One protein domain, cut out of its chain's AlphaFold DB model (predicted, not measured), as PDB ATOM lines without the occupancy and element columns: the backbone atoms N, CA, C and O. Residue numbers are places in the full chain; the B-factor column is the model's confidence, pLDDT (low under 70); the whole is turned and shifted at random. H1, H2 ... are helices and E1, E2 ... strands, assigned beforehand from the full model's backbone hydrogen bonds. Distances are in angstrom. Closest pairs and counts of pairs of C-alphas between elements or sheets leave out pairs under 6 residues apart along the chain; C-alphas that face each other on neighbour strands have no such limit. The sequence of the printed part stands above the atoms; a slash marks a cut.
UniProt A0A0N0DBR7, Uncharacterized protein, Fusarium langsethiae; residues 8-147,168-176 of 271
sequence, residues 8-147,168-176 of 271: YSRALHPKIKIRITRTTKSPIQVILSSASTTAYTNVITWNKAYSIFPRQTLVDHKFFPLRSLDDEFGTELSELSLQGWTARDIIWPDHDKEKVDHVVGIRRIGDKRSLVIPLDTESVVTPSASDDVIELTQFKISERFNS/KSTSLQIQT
ATOM      1  N   TYR A   8      -5.301  38.223  35.227       84.56
ATOM      2  CA  TYR A   8      -5.733  36.925  35.708       84.56
ATOM      3  C   TYR A   8      -4.688  35.877  35.332       84.56
ATOM      4  O   TYR A   8      -4.166  35.861  34.217       84.56
ATOM      5  N   SER A   9      -4.387  34.969  36.254       82.50
ATOM      6  CA  SER A   9      -3.526  33.817  35.988       82.50
ATOM      7  C   SER A   9      -4.136  32.577  36.625       82.50
ATOM      8  O   SER A   9      -4.730  32.644  37.701       82.50
ATOM      9  N   ARG A  10      -4.037  31.432  35.944       74.62
ATOM     10  CA  ARG A  10      -4.460  30.153  36.523       74.62
ATOM     11  C   ARG A  10      -3.320  29.582  37.354       74.62
ATOM     12  O   ARG A  10      -2.218  29.424  36.839       74.62
ATOM     13  N   ALA A  11      -3.616  29.161  38.584       70.62
ATOM     14  CA  ALA A  11      -2.641  28.523  39.473       70.62
ATOM     15  C   ALA A  11      -1.957  27.291  38.838       70.62
ATOM     16  O   ALA A  11      -0.771  27.066  39.048       70.62
ATOM     17  N   LEU A  12      -2.685  26.533  38.007       71.88
ATOM     18  CA  LEU A  12      -2.177  25.341  37.311       71.88
ATOM     19  C   LEU A  12      -1.309  25.659  36.077       71.88
ATOM     20  O   LEU A  12      -0.525  24.818  35.648       71.88
ATOM     21  N   HIS A  13      -1.418  26.866  35.513       63.72
ATOM     22  CA  HIS A  13      -0.649  27.302  34.343       63.72
ATOM     23  C   HIS A  13      -0.170  28.747  34.528       63.72
ATOM     24  O   HIS A  13      -0.647  29.649  33.835       63.72
ATOM     25  N   PRO A  14       0.809  28.989  35.420       66.88
ATOM     26  CA  PRO A  14       1.262  30.343  35.758       66.88
ATOM     27  C   PRO A  14       1.891  31.094  34.573       66.88
ATOM     28  O   PRO A  14       2.061  32.311  34.624       66.88
ATOM     29  N   LYS A  15       2.233  30.378  33.494       73.62
ATOM     30  CA  LYS A  15       2.771  30.948  32.254       73.62
ATOM     31  C   LYS A  15       1.705  31.620  31.383       73.62
ATOM     32  O   LYS A  15       2.056  32.465  30.570       73.62
ATOM     33  N   ILE A  16       0.427  31.264  31.545       79.75
ATOM     34  CA  ILE A  16      -0.672  31.881  30.798       79.75
ATOM     35  C   ILE A  16      -1.279  32.974  31.671       79.75
ATOM     36  O   ILE A  16      -1.866  32.702  32.721       79.75
ATOM     37  N   LYS A  17      -1.133  34.215  31.214       82.88
ATOM     38  CA  LYS A  17      -1.727  35.396  31.838       82.88
ATOM     39  C   LYS A  17      -2.761  35.984  30.890       82.88
ATOM     40  O   LYS A  17      -2.491  36.142  29.703       82.88
ATOM     41  N   ILE A  18      -3.928  36.316  31.423       85.69
ATOM     42  CA  ILE A  18      -4.990  37.014  30.703       85.69
ATOM     43  C   ILE A  18      -5.044  38.426  31.269       85.69
ATOM     44  O   ILE A  18      -5.296  38.602  32.458       85.69
ATOM     45  N   ARG A  19      -4.786  39.430  30.429       87.31
ATOM     46  CA  ARG A  19      -4.919  40.844  30.790       87.31
ATOM     47  C   ARG A  19      -6.208  41.376  30.178       87.31
ATOM     48  O   ARG A  19      -6.363  41.336  28.961       87.31
ATOM     49  N   ILE A  20      -7.120  41.854  31.016       89.94
ATOM     50  CA  ILE A  20      -8.354  42.510  30.581       89.94
ATOM     51  C   ILE A  20      -8.160  44.005  30.776       89.94
ATOM     52  O   ILE A  20      -7.992  44.462  31.903       89.94
ATOM     53  N   THR A  21      -8.187  44.760  29.682       88.00
ATOM     54  CA  THR A  21      -8.041  46.217  29.710       88.00
ATOM     55  C   THR A  21      -9.358  46.865  29.322       88.00
ATOM     56  O   THR A  21      -9.864  46.649  28.221       88.00
ATOM     57  N   ARG A  22      -9.900  47.699  30.211       89.56
ATOM     58  CA  ARG A  22     -11.063  48.536  29.910       89.56
ATOM     59  C   ARG A  22     -10.604  49.859  29.306       89.56
ATOM     60  O   ARG A  22      -9.755  50.547  29.877       89.56
ATOM     61  N   THR A  23     -11.206  50.237  28.181       87.44
ATOM     62  CA  THR A  23     -10.866  51.455  27.440       87.44
ATOM     63  C   THR A  23     -12.104  52.304  27.184       87.44
ATOM     64  O   THR A  23     -13.206  51.787  27.035       87.44
ATOM     65  N   THR A  24     -11.926  53.626  27.139       84.88
ATOM     66  CA  THR A  24     -12.982  54.570  26.729       84.88
ATOM     67  C   THR A  24     -12.972  54.861  25.232       84.88
ATOM     68  O   THR A  24     -13.944  55.383  24.707       84.88
ATOM     69  N   LYS A  25     -11.866  54.545  24.552       85.50
ATOM     70  CA  LYS A  25     -11.735  54.622  23.095       85.50
ATOM     71  C   LYS A  25     -11.868  53.235  22.482       85.50
ATOM     72  O   LYS A  25     -11.705  52.239  23.196       85.50
ATOM     73  N   SER A  26     -12.059  53.193  21.164       87.25
ATOM     74  CA  SER A  26     -12.018  51.957  20.382       87.25
ATOM     75  C   SER A  26     -10.797  51.094  20.761       87.25
ATOM     76  O   SER A  26      -9.676  51.624  20.819       87.25
ATOM     77  N   PRO A  27     -10.973  49.783  21.028       90.38
ATOM     78  CA  PRO A  27      -9.883  48.904  21.450       90.38
ATOM     79  C   PRO A  27      -8.686  48.930  20.501       90.38
ATOM     80  O   PRO A  27      -7.542  48.968  20.952       90.38
ATOM     81  N   ILE A  28      -8.935  48.994  19.188       91.75
ATOM     82  CA  ILE A  28      -7.862  49.013  18.192       91.75
ATOM     83  C   ILE A  28      -7.019  50.283  18.277       91.75
ATOM     84  O   ILE A  28      -5.791  50.234  18.198       91.75
ATOM     85  N   GLN A  29      -7.665  51.425  18.522       91.44
ATOM     86  CA  GLN A  29      -6.975  52.691  18.708       91.44
ATOM     87  C   GLN A  29      -6.075  52.637  19.941       91.44
ATOM     88  O   GLN A  29      -4.955  53.148  19.907       91.44
ATOM     89  N   VAL A  30      -6.554  52.021  21.025       91.38
ATOM     90  CA  VAL A  30      -5.757  51.844  22.238       91.38
ATOM     91  C   VAL A  30      -4.557  50.949  21.972       91.38
ATOM     92  O   VAL A  30      -3.449  51.411  22.205       91.38
ATOM     93  N   ILE A  31      -4.750  49.756  21.404       92.94
ATOM     94  CA  ILE A  31      -3.652  48.829  21.086       92.94
ATOM     95  C   ILE A  31      -2.561  49.536  20.274       92.94
ATOM     96  O   ILE A  31      -1.385  49.476  20.624       92.94
ATOM     97  N   LEU A  32      -2.950  50.266  19.227       93.62
ATOM     98  CA  LEU A  32      -2.011  50.983  18.366       93.62
ATOM     99  C   LEU A  32      -1.285  52.128  19.078       93.62
ATOM    100  O   LEU A  32      -0.100  52.333  18.841       93.62
ATOM    101  N   SER A  33      -1.985  52.895  19.916       90.56
ATOM    102  CA  SER A  33      -1.424  54.095  20.555       90.56
ATOM    103  C   SER A  33      -0.682  53.823  21.865       90.56
ATOM    104  O   SER A  33       0.112  54.667  22.277       90.56
ATOM    105  N   SER A  34      -0.923  52.682  22.518       89.25
ATOM    106  CA  SER A  34      -0.280  52.317  23.785       89.25
ATOM    107  C   SER A  34       0.794  51.239  23.658       89.25
ATOM    108  O   SER A  34       1.467  50.964  24.645       89.25
ATOM    109  N   ALA A  35       0.966  50.611  22.491       92.00
ATOM    110  CA  ALA A  35       2.015  49.613  22.302       92.00
ATOM    111  C   ALA A  35       3.407  50.226  22.519       92.00
ATOM    112  O   ALA A  35       3.752  51.236  21.905       92.00
ATOM    113  N   SER A  36       4.237  49.589  23.349       92.50
ATOM    114  CA  SER A  36       5.628  50.012  23.561       92.50
ATOM    115  C   SER A  36       6.568  49.620  22.432       92.50
ATOM    116  O   SER A  36       7.593  50.269  22.224       92.50
ATOM    117  N   THR A  37       6.230  48.566  21.693       95.25
ATOM    118  CA  THR A  37       7.031  48.025  20.599       95.25
ATOM    119  C   THR A  37       6.133  47.505  19.487       95.25
ATOM    120  O   THR A  37       4.974  47.151  19.716       95.25
ATOM    121  N   THR A  38       6.672  47.383  18.274       95.69
ATOM    122  CA  THR A  38       5.930  46.779  17.155       95.69
ATOM    123  C   THR A  38       5.554  45.314  17.406       95.69
ATOM    124  O   THR A  38       4.596  44.837  16.801       95.69
ATOM    125  N   ALA A  39       6.238  44.609  18.316       94.88
ATOM    126  CA  ALA A  39       5.907  43.231  18.689       94.88
ATOM    127  C   ALA A  39       4.539  43.111  19.395       94.88
ATOM    128  O   ALA A  39       3.862  42.096  19.242       94.88
ATOM    129  N   TYR A  40       4.082  44.164  20.082       92.94
ATOM    130  CA  TYR A  40       2.801  44.186  20.806       92.94
ATOM    131  C   TYR A  40       1.596  44.649  19.979       92.94
ATOM    132  O   TYR A  40       0.515  44.866  20.519       92.94
ATOM    133  N   THR A  41       1.758  44.811  18.667       94.62
ATOM    134  CA  THR A  41       0.708  45.392  17.811       94.62
ATOM    135  C   THR A  41      -0.131  44.358  17.064       94.62
ATOM    136  O   THR A  41      -1.032  44.734  16.323       94.62
ATOM    137  N   ASN A  42       0.150  43.063  17.226       94.69
ATOM    138  CA  ASN A  42      -0.655  42.012  16.609       94.69
ATOM    139  C   ASN A  42      -2.052  41.971  17.246       94.69
ATOM    140  O   ASN A  42      -2.194  42.127  18.459       94.69
ATOM    141  N   VAL A  43      -3.080  41.738  16.433       94.81
ATOM    142  CA  VAL A  43      -4.484  41.772  16.863       94.81
ATOM    143  C   VAL A  43      -5.200  40.534  16.364       94.81
ATOM    144  O   VAL A  43      -4.984  40.101  15.240       94.81
ATOM    145  N   ILE A  44      -6.075  39.976  17.190       94.75
ATOM    146  CA  ILE A  44      -6.939  38.862  16.816       94.75
ATOM    147  C   ILE A  44      -8.386  39.321  16.994       94.75
ATOM    148  O   ILE A  44      -8.753  39.814  18.060       94.75
ATOM    149  N   THR A  45      -9.185  39.196  15.938       93.44
ATOM    150  CA  THR A  45     -10.640  39.378  15.941       93.44
ATOM    151  C   THR A  45     -11.327  38.014  15.947       93.44
ATOM    152  O   THR A  45     -10.676  36.972  15.957       93.44
ATOM    153  N   TRP A  46     -12.661  38.007  15.938       92.88
ATOM    154  CA  TRP A  46     -13.457  36.779  15.948       92.88
ATOM    155  C   TRP A  46     -13.208  35.863  14.732       92.88
ATOM    156  O   TRP A  46     -13.418  34.661  14.841       92.88
ATOM    157  N   ASN A  47     -12.756  36.411  13.597       94.88
ATOM    158  CA  ASN A  47     -12.582  35.694  12.328       94.88
ATOM    159  C   ASN A  47     -11.204  35.855  11.670       94.88
ATOM    160  O   ASN A  47     -10.943  35.202  10.661       94.88
ATOM    161  N   LYS A  48     -10.334  36.739  12.168       96.50
ATOM    162  CA  LYS A  48      -9.043  37.050  11.541       96.50
ATOM    163  C   LYS A  48      -7.972  37.331  12.588       96.50
ATOM    164  O   LYS A  48      -8.227  37.943  13.621       96.50
ATOM    165  N   ALA A  49      -6.741  36.942  12.288       97.19
ATOM    166  CA  ALA A  49      -5.554  37.403  12.992       97.19
ATOM    167  C   ALA A  49      -4.756  38.354  12.093       97.19
ATOM    168  O   ALA A  49      -4.532  38.084  10.914       97.19
ATOM    169  N   TYR A  50      -4.309  39.463  12.668       97.50
ATOM    170  CA  TYR A  50      -3.590  40.537  12.003       97.50
ATOM    171  C   TYR A  50      -2.207  40.679  12.620       97.50
ATOM    172  O   TYR A  50      -2.069  40.924  13.821       97.50
ATOM    173  N   SER A  51      -1.178  40.610  11.783       97.25
ATOM    174  CA  SER A  51       0.135  41.141  12.130       97.25
ATOM    175  C   SER A  51       0.381  42.429  11.361       97.25
ATOM    176  O   SER A  51       0.310  42.456  10.131       97.25
ATOM    177  N   ILE A  52       0.651  43.507  12.094       96.38
ATOM    178  CA  ILE A  52       0.782  44.861  11.534       96.38
ATOM    179  C   ILE A  52       2.179  45.093  10.937       96.38
ATOM    180  O   ILE A  52       2.333  45.845   9.966       96.38
ATOM    181  N   PHE A  53       3.188  44.409  11.484       96.50
ATOM    182  CA  PHE A  53       4.595  44.488  11.071       96.50
ATOM    183  C   PHE A  53       5.194  43.095  10.807       96.50
ATOM    184  O   PHE A  53       6.248  42.777  11.353       96.50
ATOM    185  N   PRO A  54       4.558  42.249   9.975       96.81
ATOM    186  CA  PRO A  54       4.905  40.835   9.849       96.81
ATOM    187  C   PRO A  54       6.335  40.618   9.356       96.81
ATOM    188  O   PRO A  54       7.003  39.688   9.792       96.81
ATOM    189  N   ARG A  55       6.838  41.482   8.464       95.06
ATOM    190  CA  ARG A  55       8.212  41.364   7.967       95.06
ATOM    191  C   ARG A  55       9.218  41.572   9.096       95.06
ATOM    192  O   ARG A  55      10.111  40.758   9.271       95.06
ATOM    193  N   GLN A  56       9.039  42.622   9.889       95.00
ATOM    194  CA  GLN A  56       9.924  42.905  11.011       95.00
ATOM    195  C   GLN A  56       9.779  41.831  12.093       95.00
ATOM    196  O   GLN A  56      10.770  41.228  12.484       95.00
ATOM    197  N   THR A  57       8.555  41.560  12.555       95.75
ATOM    198  CA  THR A  57       8.337  40.763  13.767       95.75
ATOM    199  C   THR A  57       8.311  39.259  13.519       95.75
ATOM    200  O   THR A  57       8.825  38.512  14.340       95.75
ATOM    201  N   LEU A  58       7.745  38.789  12.406       95.31
ATOM    202  CA  LEU A  58       7.600  37.352  12.141       95.31
ATOM    203  C   LEU A  58       8.718  36.798  11.253       95.31
ATOM    204  O   LEU A  58       9.152  35.672  11.473       95.31
ATOM    205  N   VAL A  59       9.180  37.566  10.258       95.62
ATOM    206  CA  VAL A  59      10.230  37.109   9.327       95.62
ATOM    207  C   VAL A  59      11.620  37.399   9.883       95.62
ATOM    208  O   VAL A  59      12.432  36.488  10.010       95.62
ATOM    209  N   ASP A  60      11.888  38.654  10.244       95.56
ATOM    210  CA  ASP A  60      13.222  39.074  10.679       95.56
ATOM    211  C   ASP A  60      13.463  38.842  12.181       95.56
ATOM    212  O   ASP A  60      14.597  38.991  12.637       95.56
ATOM    213  N   HIS A  61      12.410  38.509  12.942       96.31
ATOM    214  CA  HIS A  61      12.404  38.423  14.408       96.31
ATOM    215  C   HIS A  61      13.005  39.681  15.059       96.31
ATOM    216  O   HIS A  61      13.882  39.625  15.918       96.31
ATOM    217  N   LYS A  62      12.536  40.854  14.619       96.38
ATOM    218  CA  LYS A  62      12.965  42.175  15.088       96.38
ATOM    219  C   LYS A  62      11.791  43.104  15.368       96.38
ATOM    220  O   LYS A  62      10.699  42.950  14.822       96.38
ATOM    221  N   PHE A  63      12.019  44.124  16.188       95.94
ATOM    222  CA  PHE A  63      10.993  45.118  16.496       95.94
ATOM    223  C   PHE A  63      11.560  46.522  16.692       95.94
ATOM    224  O   PHE A  63      12.722  46.708  17.045       95.94
ATOM    225  N   PHE A  64      10.706  47.522  16.476       95.56
ATOM    226  CA  PHE A  64      11.011  48.917  16.773       95.56
ATOM    227  C   PHE A  64      10.417  49.319  18.127       95.56
ATOM    228  O   PHE A  64       9.276  48.938  18.417       95.56
ATOM    229  N   PRO A  65      11.123  50.137  18.925       95.31
ATOM    230  CA  PRO A  65      10.516  50.867  20.032       95.31
ATOM    231  C   PRO A  65       9.487  51.869  19.492       95.31
ATOM    232  O   PRO A  65       9.772  52.608  18.549       95.31
ATOM    233  N   LEU A  66       8.300  51.904  20.094       93.94
ATOM    234  CA  LEU A  66       7.193  52.814  19.767       93.94
ATOM    235  C   LEU A  66       6.981  53.912  20.826       93.94
ATOM    236  O   LEU A  66       6.086  54.751  20.707       93.94
ATOM    237  N   ARG A  67       7.800  53.905  21.880       88.81
ATOM    238  CA  ARG A  67       7.810  54.909  22.943       88.81
ATOM    239  C   ARG A  67       9.221  55.098  23.493       88.81
ATOM    240  O   ARG A  67      10.128  54.328  23.180       88.81
ATOM    241  N   SER A  68       9.398  56.136  24.305       86.56
ATOM    242  CA  SER A  68      10.674  56.418  24.964       86.56
ATOM    243  C   SER A  68      11.038  55.319  25.965       86.56
ATOM    244  O   SER A  68      10.165  54.649  26.510       86.56
ATOM    245  N   LEU A  69      12.338  55.153  26.208       86.81
ATOM    246  CA  LEU A  69      12.845  54.222  27.212       86.81
ATOM    247  C   LEU A  69      12.588  54.802  28.609       86.81
ATOM    248  O   LEU A  69      13.187  55.809  28.981       86.81
ATOM    249  N   ASP A  70      11.689  54.172  29.350       85.44
ATOM    250  CA  ASP A  70      11.334  54.461  30.739       85.44
ATOM    251  C   ASP A  70      11.119  53.139  31.511       85.44
ATOM    252  O   ASP A  70      11.249  52.048  30.947       85.44
ATOM    253  N   ASP A  71      10.822  53.211  32.810       87.94
ATOM    254  CA  ASP A  71      10.700  52.016  33.665       87.94
ATOM    255  C   ASP A  71       9.557  51.081  33.231       87.94
ATOM    256  O   ASP A  71       9.651  49.854  33.334       87.94
ATOM    257  N   GLU A  72       8.474  51.644  32.694       85.56
ATOM    258  CA  GLU A  72       7.356  50.859  32.174       85.56
ATOM    259  C   GLU A  72       7.740  50.175  30.845       85.56
ATOM    260  O   GLU A  72       7.438  48.994  30.670       85.56
ATOM    261  N   PHE A  73       8.536  50.817  29.975       88.31
ATOM    262  CA  PHE A  73       9.124  50.160  28.801       88.31
ATOM    263  C   PHE A  73      10.031  49.000  29.227       88.31
ATOM    264  O   PHE A  73       9.977  47.919  28.641       88.31
ATOM    265  N   GLY A  74      10.844  49.200  30.268       90.19
ATOM    266  CA  GLY A  74      11.696  48.154  30.837       90.19
ATOM    267  C   GLY A  74      10.897  46.952  31.350       90.19
ATOM    268  O   GLY A  74      11.291  45.804  31.130       90.19
ATOM    269  N   THR A  75       9.743  47.202  31.970       89.44
ATOM    270  CA  THR A  75       8.822  46.153  32.435       89.44
ATOM    271  C   THR A  75       8.253  45.355  31.261       89.44
ATOM    272  O   THR A  75       8.311  44.124  31.265       89.44
ATOM    273  N   GLU A  76       7.772  46.032  30.219       88.69
ATOM    274  CA  GLU A  76       7.247  45.387  29.011       88.69
ATOM    275  C   GLU A  76       8.324  44.594  28.246       88.69
ATOM    276  O   GLU A  76       8.041  43.519  27.707       88.69
ATOM    277  N   LEU A  77       9.573  45.074  28.234       91.12
ATOM    278  CA  LEU A  77      10.711  44.365  27.644       91.12
ATOM    279  C   LEU A  77      11.069  43.097  28.435       91.12
ATOM    280  O   LEU A  77      11.418  42.075  27.841       91.12
ATOM    281  N   SER A  78      10.941  43.133  29.764       91.56
ATOM    282  CA  SER A  78      11.075  41.942  30.610       91.56
ATOM    283  C   SER A  78      10.009  40.895  30.263       91.56
ATOM    284  O   SER A  78      10.336  39.718  30.101       91.56
ATOM    285  N   GLU A  79       8.757  41.310  30.034       89.19
ATOM    286  CA  GLU A  79       7.691  40.410  29.563       89.19
ATOM    287  C   GLU A  79       7.997  39.813  28.179       89.19
ATOM    288  O   GLU A  79       7.832  38.605  27.990       89.19
ATOM    289  N   LEU A  80       8.504  40.617  27.237       90.69
ATOM    290  CA  LEU A  80       8.941  40.144  25.917       90.69
ATOM    291  C   LEU A  80      10.090  39.130  26.021       90.69
ATOM    292  O   LEU A  80      10.127  38.165  25.258       90.69
ATOM    293  N   SER A  81      10.992  39.288  26.994       92.56
ATOM    294  CA  SER A  81      12.105  38.351  27.193       92.56
ATOM    295  C   SER A  81      11.657  36.937  27.547       92.56
ATOM    296  O   SER A  81      12.237  35.958  27.074       92.56
ATOM    297  N   LEU A  82      10.549  36.815  28.283       90.06
ATOM    298  CA  LEU A  82       9.920  35.527  28.580       90.06
ATOM    299  C   LEU A  82       9.320  34.866  27.329       90.06
ATOM    300  O   LEU A  82       9.062  33.663  27.339       90.06
ATOM    301  N   GLN A  83       9.105  35.643  26.266       88.69
ATOM    302  CA  GLN A  83       8.570  35.207  24.976       88.69
ATOM    303  C   GLN A  83       9.674  34.996  23.921       88.69
ATOM    304  O   GLN A  83       9.364  34.756  22.760       88.69
ATOM    305  N   GLY A  84      10.953  35.060  24.314       92.31
ATOM    306  CA  GLY A  84      12.097  34.793  23.432       92.31
ATOM    307  C   GLY A  84      12.693  36.024  22.745       92.31
ATOM    308  O   GLY A  84      13.682  35.892  22.028       92.31
ATOM    309  N   TRP A  85      12.156  37.218  22.995       95.06
ATOM    310  CA  TRP A  85      12.712  38.468  22.477       95.06
ATOM    311  C   TRP A  85      13.887  38.960  23.319       95.06
ATOM    312  O   TRP A  85      13.893  38.877  24.543       95.06
ATOM    313  N   THR A  86      14.890  39.544  22.683       93.94
ATOM    314  CA  THR A  86      16.085  40.051  23.356       93.94
ATOM    315  C   THR A  86      16.389  41.482  22.932       93.94
ATOM    316  O   THR A  86      15.931  41.965  21.900       93.94
ATOM    317  N   ALA A  87      17.238  42.172  23.696       91.38
ATOM    318  CA  ALA A  87      17.697  43.513  23.330       91.38
ATOM    319  C   ALA A  87      18.440  43.558  21.975       91.38
ATOM    320  O   ALA A  87      18.553  44.626  21.378       91.38
ATOM    321  N   ARG A  88      18.934  42.413  21.472       93.44
ATOM    322  CA  ARG A  88      19.574  42.302  20.148       93.44
ATOM    323  C   ARG A  88      18.574  42.370  18.992       93.44
ATOM    324  O   ARG A  88      18.977  42.652  17.867       93.44
ATOM    325  N   ASP A  89      17.296  42.138  19.275       95.94
ATOM    326  CA  ASP A  89      16.214  42.139  18.288       95.94
ATOM    327  C   ASP A  89      15.632  43.550  18.071       95.94
ATOM    328  O   ASP A  89      14.793  43.762  17.192       95.94
ATOM    329  N   ILE A  90      16.097  44.539  18.844       94.94
ATOM    330  CA  ILE A  90      15.671  45.936  18.735       94.94
ATOM    331  C   ILE A  90      16.333  46.598  17.522       94.94
ATOM    332  O   ILE A  90      17.558  46.621  17.394       94.94
ATOM    333  N   ILE A  91      15.517  47.214  16.665       94.19
ATOM    334  CA  ILE A  91      15.974  48.124  15.612       94.19
ATOM    335  C   ILE A  91      15.862  49.559  16.133       94.19
ATOM    336  O   ILE A  91      14.766  50.056  16.394       94.19
ATOM    337  N   TRP A  92      17.005  50.231  16.260       91.50
ATOM    338  CA  TRP A  92      17.084  51.623  16.700       91.50
ATOM    339  C   TRP A  92      16.886  52.583  15.514       91.50
ATOM    340  O   TRP A  92      17.672  52.520  14.562       91.50
ATOM    341  N   PRO A  93      15.862  53.465  15.533       89.88
ATOM    342  CA  PRO A  93      15.547  54.331  14.391       89.88
ATOM    343  C   PRO A  93      16.671  55.285  13.960       89.88
ATOM    344  O   PRO A  93      16.773  55.647  12.789       89.88
ATOM    345  N   ASP A  94      17.538  55.686  14.884       87.38
ATOM    346  CA  ASP A  94      18.693  56.543  14.620       87.38
ATOM    347  C   ASP A  94      19.892  55.808  14.010       87.38
ATOM    348  O   ASP A  94      20.797  56.464  13.493       87.38
ATOM    349  N   HIS A  95      19.909  54.473  14.045       86.19
ATOM    350  CA  HIS A  95      20.996  53.660  13.496       86.19
ATOM    351  C   HIS A  95      20.658  53.018  12.146       86.19
ATOM    352  O   HIS A  95      21.574  52.671  11.404       86.19
ATOM    353  N   ASP A  96      19.374  52.853  11.817       85.25
ATOM    354  CA  ASP A  96      18.939  52.089  10.642       85.25
ATOM    355  C   ASP A  96      17.842  52.821   9.854       85.25
ATOM    356  O   ASP A  96      16.661  52.463   9.877       85.25
ATOM    357  N   LYS A  97      18.246  53.897   9.168       85.62
ATOM    358  CA  LYS A  97      17.329  54.762   8.412       85.62
ATOM    359  C   LYS A  97      16.618  54.040   7.271       85.62
ATOM    360  O   LYS A  97      15.427  54.254   7.085       85.62
ATOM    361  N   GLU A  98      17.301  53.130   6.583       87.25
ATOM    362  CA  GLU A  98      16.700  52.339   5.505       87.25
ATOM    363  C   GLU A  98      15.504  51.524   6.016       87.25
ATOM    364  O   GLU A  98      14.413  51.569   5.441       87.25
ATOM    365  N   LYS A  99      15.651  50.832   7.156       87.00
ATOM    366  CA  LYS A  99      14.525  50.093   7.741       87.00
ATOM    367  C   LYS A  99      13.420  51.005   8.264       87.00
ATOM    368  O   LYS A  99      12.254  50.611   8.202       87.00
ATOM    369  N   VAL A 100      13.755  52.192   8.766       88.69
ATOM    370  CA  VAL A 100      12.763  53.191   9.198       88.69
ATOM    371  C   VAL A 100      11.927  53.675   8.015       88.69
ATOM    372  O   VAL A 100      10.699  53.683   8.112       88.69
ATOM    373  N   ASP A 101      12.551  53.990   6.881       87.88
ATOM    374  CA  ASP A 101      11.871  54.490   5.678       87.88
ATOM    375  C   ASP A 101      10.862  53.475   5.114       87.88
ATOM    376  O   ASP A 101       9.819  53.835   4.561       87.88
ATOM    377  N   HIS A 102      11.111  52.177   5.309       87.69
ATOM    378  CA  HIS A 102      10.170  51.119   4.935       87.69
ATOM    379  C   HIS A 102       8.944  51.007   5.849       87.69
ATOM    380  O   HIS A 102       7.960  50.356   5.477       87.69
ATOM    381  N   VAL A 103       8.982  51.615   7.031       91.19
ATOM    382  CA  VAL A 103       7.951  51.476   8.064       91.19
ATOM    383  C   VAL A 103       7.175  52.776   8.265       91.19
ATOM    384  O   VAL A 103       5.960  52.725   8.450       91.19
ATOM    385  N   VAL A 104       7.840  53.929   8.182       93.69
ATOM    386  CA  VAL A 104       7.242  55.262   8.337       93.69
ATOM    387  C   VAL A 104       6.193  55.545   7.256       93.69
ATOM    388  O   VAL A 104       6.277  55.075   6.120       93.69
ATOM    389  N   GLY A 105       5.187  56.340   7.624       94.69
ATOM    390  CA  GLY A 105       4.106  56.760   6.738       94.69
ATOM    391  C   GLY A 105       2.729  56.347   7.241       94.69
ATOM    392  O   GLY A 105       2.563  55.864   8.361       94.69
ATOM    393  N   ILE A 106       1.721  56.591   6.405       95.94
ATOM    394  CA  ILE A 106       0.338  56.201   6.682       95.94
ATOM    395  C   ILE A 106       0.151  54.744   6.260       95.94
ATOM    396  O   ILE A 106       0.518  54.348   5.154       95.94
ATOM    397  N   ARG A 107      -0.421  53.961   7.165       95.38
ATOM    398  CA  ARG A 107      -0.711  52.536   7.035       95.38
ATOM    399  C   ARG A 107      -2.180  52.295   7.366       95.38
ATOM    400  O   ARG A 107      -2.820  53.120   8.023       95.38
ATOM    401  N   ARG A 108      -2.689  51.139   6.951       95.31
ATOM    402  CA  ARG A 108      -4.022  50.645   7.307       95.31
ATOM    403  C   ARG A 108      -3.915  49.195   7.774       95.31
ATOM    404  O   ARG A 108      -3.086  48.450   7.253       95.31
ATOM    405  N   ILE A 109      -4.721  48.781   8.748       95.69
ATOM    406  CA  ILE A 109      -4.777  47.364   9.136       95.69
ATOM    407  C   ILE A 109      -5.249  46.532   7.941       95.69
ATOM    408  O   ILE A 109      -6.203  46.892   7.259       95.69
ATOM    409  N   GLY A 110      -4.542  45.438   7.658       94.44
ATOM    410  CA  GLY A 110      -4.837  44.602   6.493       94.44
ATOM    411  C   GLY A 110      -4.382  45.203   5.160       94.44
ATOM    412  O   GLY A 110      -4.763  44.713   4.101       94.44
ATOM    413  N   ASP A 111      -3.561  46.261   5.168       94.62
ATOM    414  CA  ASP A 111      -2.900  46.724   3.947       94.62
ATOM    415  C   ASP A 111      -1.862  45.717   3.417       94.62
ATOM    416  O   ASP A 111      -1.520  44.729   4.062       94.62
ATOM    417  N   LYS A 112      -1.283  46.009   2.246       94.44
ATOM    418  CA  LYS A 112      -0.270  45.163   1.584       94.44
ATOM    419  C   LYS A 112       1.007  44.898   2.400       94.44
ATOM    420  O   LYS A 112       1.864  44.141   1.954       94.44
ATOM    421  N   ARG A 113       1.197  45.596   3.523       94.81
ATOM    422  CA  ARG A 113       2.340  45.432   4.435       94.81
ATOM    423  C   ARG A 113       1.943  44.713   5.727       94.81
ATOM    424  O   ARG A 113       2.794  44.539   6.591       94.81
ATOM    425  N   SER A 114       0.682  44.318   5.859       95.75
ATOM    426  CA  SER A 114       0.151  43.518   6.957       95.75
ATOM    427  C   SER A 114       0.045  42.053   6.537       95.75
ATOM    428  O   SER A 114      -0.036  41.738   5.351       95.75
ATOM    429  N   LEU A 115       0.016  41.156   7.517       97.38
ATOM    430  CA  LEU A 115      -0.372  39.763   7.317       97.38
ATOM    431  C   LEU A 115      -1.759  39.583   7.921       97.38
ATOM    432  O   LEU A 115      -1.958  39.916   9.090       97.38
ATOM    433  N   VAL A 116      -2.690  39.065   7.125       97.88
ATOM    434  CA  VAL A 116      -4.052  38.739   7.554       97.88
ATOM    435  C   VAL A 116      -4.238  37.239   7.407       97.88
ATOM    436  O   VAL A 116      -4.061  36.696   6.319       97.88
ATOM    437  N   ILE A 117      -4.566  36.575   8.508       97.62
ATOM    438  CA  ILE A 117      -4.794  35.135   8.560       97.62
ATOM    439  C   ILE A 117      -6.278  34.926   8.869       97.62
ATOM    440  O   ILE A 117      -6.710  35.337   9.949       97.62
ATOM    441  N   PRO A 118      -7.069  34.325   7.963       96.69
ATOM    442  CA  PRO A 118      -8.436  33.939   8.284       96.69
ATOM    443  C   PRO A 118      -8.422  32.844   9.353       96.69
ATOM    444  O   PRO A 118      -7.582  31.942   9.324       96.69
ATOM    445  N   LEU A 119      -9.340  32.942  10.304       95.06
ATOM    446  CA  LEU A 119      -9.531  31.971  11.373       95.06
ATOM    447  C   LEU A 119     -10.772  31.133  11.092       95.06
ATOM    448  O   LEU A 119     -11.699  31.578  10.417       95.06
ATOM    449  N   ASP A 120     -10.776  29.924  11.638       94.00
ATOM    450  CA  ASP A 120     -11.960  29.080  11.656       94.00
ATOM    451  C   ASP A 120     -13.008  29.666  12.613       94.00
ATOM    452  O   ASP A 120     -12.708  30.002  13.763       94.00
ATOM    453  N   THR A 121     -14.235  29.815  12.116       94.00
ATOM    454  CA  THR A 121     -15.360  30.433  12.823       94.00
ATOM    455  C   THR A 121     -16.494  29.454  13.116       94.00
ATOM    456  O   THR A 121     -17.516  29.882  13.648       94.00
ATOM    457  N   GLU A 122     -16.328  28.149  12.853       91.81
ATOM    458  CA  GLU A 122     -17.382  27.131  13.025       91.81
ATOM    459  C   GLU A 122     -18.013  27.124  14.430       91.81
ATOM    460  O   GLU A 122     -19.202  26.851  14.584       91.81
ATOM    461  N   SER A 123     -17.233  27.454  15.465       89.44
ATOM    462  CA  SER A 123     -17.675  27.467  16.871       89.44
ATOM    463  C   SER A 123     -17.855  28.872  17.464       89.44
ATOM    464  O   SER A 123     -17.938  29.017  18.686       89.44
ATOM    465  N   VAL A 124     -17.881  29.923  16.637       88.12
ATOM    466  CA  VAL A 124     -17.917  31.321  17.093       88.12
ATOM    467  C   VAL A 124     -19.183  32.015  16.598       88.12
ATOM    468  O   VAL A 124     -19.531  31.952  15.423       88.12
ATOM    469  N   VAL A 125     -19.872  32.722  17.495       87.81
ATOM    470  CA  VAL A 125     -21.032  33.543  17.123       87.81
ATOM    471  C   VAL A 125     -20.564  34.737  16.294       87.81
ATOM    472  O   VAL A 125     -19.746  35.533  16.756       87.81
ATOM    473  N   THR A 126     -21.110  34.882  15.086       86.88
ATOM    474  CA  THR A 126     -20.820  36.017  14.207       86.88
ATOM    475  C   THR A 126     -21.340  37.323  14.826       86.88
ATOM    476  O   THR A 126     -22.542  37.436  15.083       86.88
ATOM    477  N   PRO A 127     -20.473  38.319  15.082       85.56
ATOM    478  CA  PRO A 127     -20.904  39.623  15.559       85.56
ATOM    479  C   PRO A 127     -21.604  40.414  14.448       85.56
ATOM    480  O   PRO A 127     -21.412  40.164  13.262       85.56
ATOM    481  N   SER A 128     -22.384  41.422  14.841       80.62
ATOM    482  CA  SER A 128     -23.039  42.344  13.901       80.62
ATOM    483  C   SER A 128     -22.081  43.346  13.249       80.62
ATOM    484  O   SER A 128     -22.427  43.945  12.233       80.62
ATOM    485  N   ALA A 129     -20.901  43.556  13.836       81.62
ATOM    486  CA  ALA A 129     -19.905  44.485  13.323       81.62
ATOM    487  C   ALA A 129     -19.192  43.904  12.095       81.62
ATOM    488  O   ALA A 129     -18.677  42.786  12.150       81.62
ATOM    489  N   SER A 130     -19.124  44.691  11.016       87.12
ATOM    490  CA  SER A 130     -18.329  44.354   9.831       87.12
ATOM    491  C   SER A 130     -16.831  44.379  10.148       87.12
ATOM    492  O   SER A 130     -16.362  45.189  10.956       87.12
ATOM    493  N   ASP A 131     -16.062  43.553   9.437       90.69
ATOM    494  CA  ASP A 131     -14.598  43.608   9.442       90.69
ATOM    495  C   ASP A 131     -14.069  44.980   9.006       90.69
ATOM    496  O   ASP A 131     -12.975  45.371   9.414       90.69
ATOM    497  N   ASP A 132     -14.857  45.734   8.234       90.94
ATOM    498  CA  ASP A 132     -14.512  47.074   7.758       90.94
ATOM    499  C   ASP A 132     -14.159  48.028   8.903       90.94
ATOM    500  O   ASP A 132     -13.300  48.889   8.735       90.94
ATOM    501  N   VAL A 133     -14.748  47.861  10.092       91.19
ATOM    502  CA  VAL A 133     -14.423  48.682  11.274       91.19
ATOM    503  C   VAL A 133     -12.948  48.525  11.661       91.19
ATOM    504  O   VAL A 133     -12.267  49.492  12.013       91.19
ATOM    505  N   ILE A 134     -12.427  47.301  11.558       93.62
ATOM    506  CA  ILE A 134     -11.026  46.990  11.841       93.62
ATOM    507  C   ILE A 134     -10.164  47.317  10.627       93.62
ATOM    508  O   ILE A 134      -9.169  48.028  10.755       93.62
ATOM    509  N   GLU A 135     -10.549  46.856   9.442       94.38
ATOM    510  CA  GLU A 135      -9.740  47.013   8.239       94.38
ATOM    511  C   GLU A 135      -9.682  48.460   7.740       94.38
ATOM    512  O   GLU A 135      -8.721  48.816   7.076       94.38
ATOM    513  N   LEU A 136     -10.630  49.347   8.050       95.44
ATOM    514  CA  LEU A 136     -10.522  50.779   7.725       95.44
ATOM    515  C   LEU A 136      -9.681  51.570   8.733       95.44
ATOM    516  O   LEU A 136      -9.434  52.757   8.514       95.44
ATOM    517  N   THR A 137      -9.190  50.930   9.801       96.19
ATOM    518  CA  THR A 137      -8.315  51.582  10.778       96.19
ATOM    519  C   THR A 137      -7.008  52.014  10.121       96.19
ATOM    520  O   THR A 137      -6.155  51.188   9.785       96.19
ATOM    521  N   GLN A 138      -6.832  53.328   9.978       96.69
ATOM    522  CA  GLN A 138      -5.580  53.940   9.551       96.69
ATOM    523  C   GLN A 138      -4.787  54.488  10.729       96.69
ATOM    524  O   GLN A 138      -5.331  55.035  11.685       96.69
ATOM    525  N   PHE A 139      -3.472  54.417  10.601       96.75
ATOM    526  CA  PHE A 139      -2.530  54.956  11.567       96.75
ATOM    527  C   PHE A 139      -1.304  55.506  10.842       96.75
ATOM    528  O   PHE A 139      -0.957  55.068   9.745       96.75
ATOM    529  N   LYS A 140      -0.645  56.497  11.441       96.94
ATOM    530  CA  LYS A 140       0.582  57.088  10.908       96.94
ATOM    531  C   LYS A 140       1.749  56.719  11.798       96.94
ATOM    532  O   LYS A 140       1.715  56.968  12.998       96.94
ATOM    533  N   ILE A 141       2.796  56.178  11.198       96.06
ATOM    534  CA  ILE A 141       4.063  55.946  11.876       96.06
ATOM    535  C   ILE A 141       4.980  57.122  11.571       96.06
ATOM    536  O   ILE A 141       5.117  57.531  10.416       96.06
ATOM    537  N   SER A 142       5.603  57.668  12.606       93.75
ATOM    538  CA  SER A 142       6.585  58.747  12.489       93.75
ATOM    539  C   SER A 142       7.719  58.543  13.480       93.75
ATOM    540  O   SER A 142       7.513  57.931  14.527       93.75
ATOM    541  N   GLU A 143       8.889  59.092  13.185       91.44
ATOM    542  CA  GLU A 143       9.976  59.181  14.157       91.44
ATOM    543  C   GLU A 143       9.602  60.129  15.303       91.44
ATOM    544  O   GLU A 143       9.078  61.225  15.078       91.44
ATOM    545  N   ARG A 144       9.876  59.715  16.543       85.75
ATOM    546  CA  ARG A 144       9.745  60.572  17.720       85.75
ATOM    547  C   ARG A 144      11.113  61.141  18.062       85.75
ATOM    548  O   ARG A 144      12.022  60.411  18.459       85.75
ATOM    549  N   PHE A 145      11.264  62.448  17.907       77.31
ATOM    550  CA  PHE A 145      12.477  63.151  18.301       77.31
ATOM    551  C   PHE A 145      12.367  63.539  19.772       77.31
ATOM    552  O   PHE A 145      11.482  64.305  20.156       77.31
ATOM    553  N   ASN A 146      13.248  62.992  20.608       63.38
ATOM    554  CA  ASN A 146      13.344  63.430  21.991       63.38
ATOM    555  C   ASN A 146      14.082  64.769  22.006       63.38
ATOM    556  O   ASN A 146      15.257  64.841  21.641       63.38
ATOM    557  N   SER A 147      13.405  65.836  22.433       54.38
ATOM    558  CA  SER A 147      14.121  67.031  22.873       54.38
ATOM    559  C   SER A 147      14.999  66.631  24.058       54.38
ATOM    560  O   SER A 147      14.504  65.921  24.938       54.38
ATOM    561  N   LYS A 168      18.445  63.034  17.607       68.50
ATOM    562  CA  LYS A 168      18.345  61.621  17.238       68.50
ATOM    563  C   LYS A 168      17.019  61.069  17.748       68.50
ATOM    564  O   LYS A 168      16.644  61.297  18.898       68.50
ATOM    565  N   SER A 169      16.290  60.380  16.878       69.94
ATOM    566  CA  SER A 169      15.086  59.656  17.268       69.94
ATOM    567  C   SER A 169      15.479  58.302  17.839       69.94
ATOM    568  O   SER A 169      16.094  57.500  17.150       69.94
ATOM    569  N   THR A 170      15.111  58.030  19.087       81.75
ATOM    570  CA  THR A 170      15.372  56.724  19.716       81.75
ATOM    571  C   THR A 170      14.156  55.797  19.673       81.75
ATOM    572  O   THR A 170      14.221  54.672  20.160       81.75
ATOM    573  N   SER A 171      13.028  56.263  19.125       89.94
ATOM    574  CA  SER A 171      11.776  55.506  19.034       89.94
ATOM    575  C   SER A 171      10.898  56.021  17.896       89.94
ATOM    576  O   SER A 171      10.913  57.206  17.562       89.94
ATOM    577  N   LEU A 172      10.105  55.132  17.312       93.75
ATOM    578  CA  LEU A 172       8.982  55.519  16.468       93.75
ATOM    579  C   LEU A 172       7.779  55.861  17.355       93.75
ATOM    580  O   LEU A 172       7.801  55.654  18.561       93.75
ATOM    581  N   GLN A 173       6.720  56.388  16.758       93.94
ATOM    582  CA  GLN A 173       5.419  56.536  17.401       93.94
ATOM    583  C   GLN A 173       4.315  56.224  16.396       93.94
ATOM    584  O   GLN A 173       4.439  56.552  15.210       93.94
ATOM    585  N   ILE A 174       3.230  55.627  16.884       95.62
ATOM    586  CA  ILE A 174       2.004  55.416  16.117       95.62
ATOM    587  C   ILE A 174       0.999  56.500  16.503       95.62
ATOM    588  O   ILE A 174       0.622  56.648  17.663       95.62
ATOM    589  N   GLN A 175       0.563  57.270  15.512       93.81
ATOM    590  CA  GLN A 175      -0.425  58.330  15.652       93.81
ATOM    591  C   GLN A 175      -1.752  57.893  15.041       93.81
ATOM    592  O   GLN A 175      -1.800  57.363  13.928       93.81
ATOM    593  N   THR A 176      -2.832  58.163  15.764       93.06
ATOM    594  CA  THR A 176      -4.201  57.862  15.351       93.06
ATOM    595  C   THR A 176      -5.119  59.035  15.677       93.06
ATOM    596  O   THR A 176      -4.918  59.752  16.660       93.06
TER     597      THR A 176
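What this domain is: This is residues 8 to 147 and 168 to 176 of the 271 residues of an uncharacterized protein of Fusarium langsethiae (UniProt A0A0N0DBR7). You are looking at a body of short strands, short helices and loops, with the three-stranded sheet E4 E6 E7 on one side, the strand pair E3 and E5 on another and H2 near the middle; away from one side of this body reach two separate parts, the hairpin of E1 and E2 and the helix H4. The long loop of residues 119 to 131 swings out at one end of the longest axis, and E6 runs toward the cut at the other end. The printed part has 149 residues with six named helices and seven named strands, in the order E1 E2 H1 H2 E3 H3 H4 H5 E4 E5 H6 E6 E7, and the class is mixed, helices and strands. The largest sheet runs E4, E6, E7, and it and the two pairs, E1 with E2 and E3 with E5, are antiparallel. The whole is compact, with a radius of gyration of the C-alphas of 16.2 A, and spans 49 by 39 by 32 A.

How they stand to each other: Begin at E1, residues 8 to 10, which forms an antiparallel hairpin with E2, residues 13 to 22; N 8 and O 18 are 2.8 A apart, within hydrogen-bond range. E2 bends by 56 degrees at residue 16. Next comes H1, residues 27 to 34, then H2, residues 38 to 41; the two touch only at the corner, and only just, with 3 pairs of C-alphas within 8 A, the closest being those of Leu 32 and Thr 41 at 6.2 A. E3, residues 48 to 51, is the antiparallel neighbour of E5, residues 115 to 118, with N 49 and O 117 at 2.8 A; residues 43 to 44 also pair with residues 49 to 50 of E3. H3, residues 54 to 59, is close to H2 but not clearly touching it, the closest C-alphas being those of Ala 39 and Thr 57 at 6.0 A. H4, residues 71 to 81, is apart from H2, but only just, with the closest C-alphas 8.4 A apart, and it is apart from H3 and H5 as well. H5, residues 97 to 101, only grazes the sheet with its residues 100 to 101. In that sheet E6, residues 138 to 145, is the inner strand, with E4, residues 105 to 108, and E7, residues 169 to 175, at the edges; look for N 107 and O 139 at 2.9 A and N 173 and O 142 at 2.8 A. H1 is on this sheet at a height over the sheet of 4.9 A, over none of its strands, and its closest C-alphas to E7 are those of Ser 33 and Ile 174 at 5.8 A. H6, residues 132 to 135, is close to H1 but not clearly touching it, with the C-alphas of Ile 28 and Ile 134 closest at 7.4 A. Every O i to N i+4 pair is within hydrogen-bond range in H1, H3, H4 and H5, while H2 and H6 are too short for such a pair.

Where its parts are: Find C-alpha 8 at (-5.733, 36.925, 35.708), where E1 begins its 6.9 A. E2 covers 24.1 A, H1 10.5 A, H2 5.4 A, E3 10.1 A and H3 6.5 A. H4 starts at C-alpha 71, (10.700, 52.016, 33.665), and runs 15.2 A. Then follow H5 with 6.1 A, E4 with 10.2 A, E5 with 10.0 A, H6 with 4.8 A and E6 with 22.1 A. E7 runs 15.7 A to C-alpha 175 at (-0.425, 58.330, 15.652).

The domain as a whole: The two C-alphas farthest apart are those of Glu 122 and Ser 147, at 51.8 A. Residues 148 to 167 are not printed, and C-alphas 147 and 168 stand 8.9 A apart across the cut. The links H3 to H4, H4 to H5 and E5 to H6 are long. The mean pLDDT of the printed part is 90.0, and residues 13 to 14, 146 to 147 and 168 to 169 are under 70.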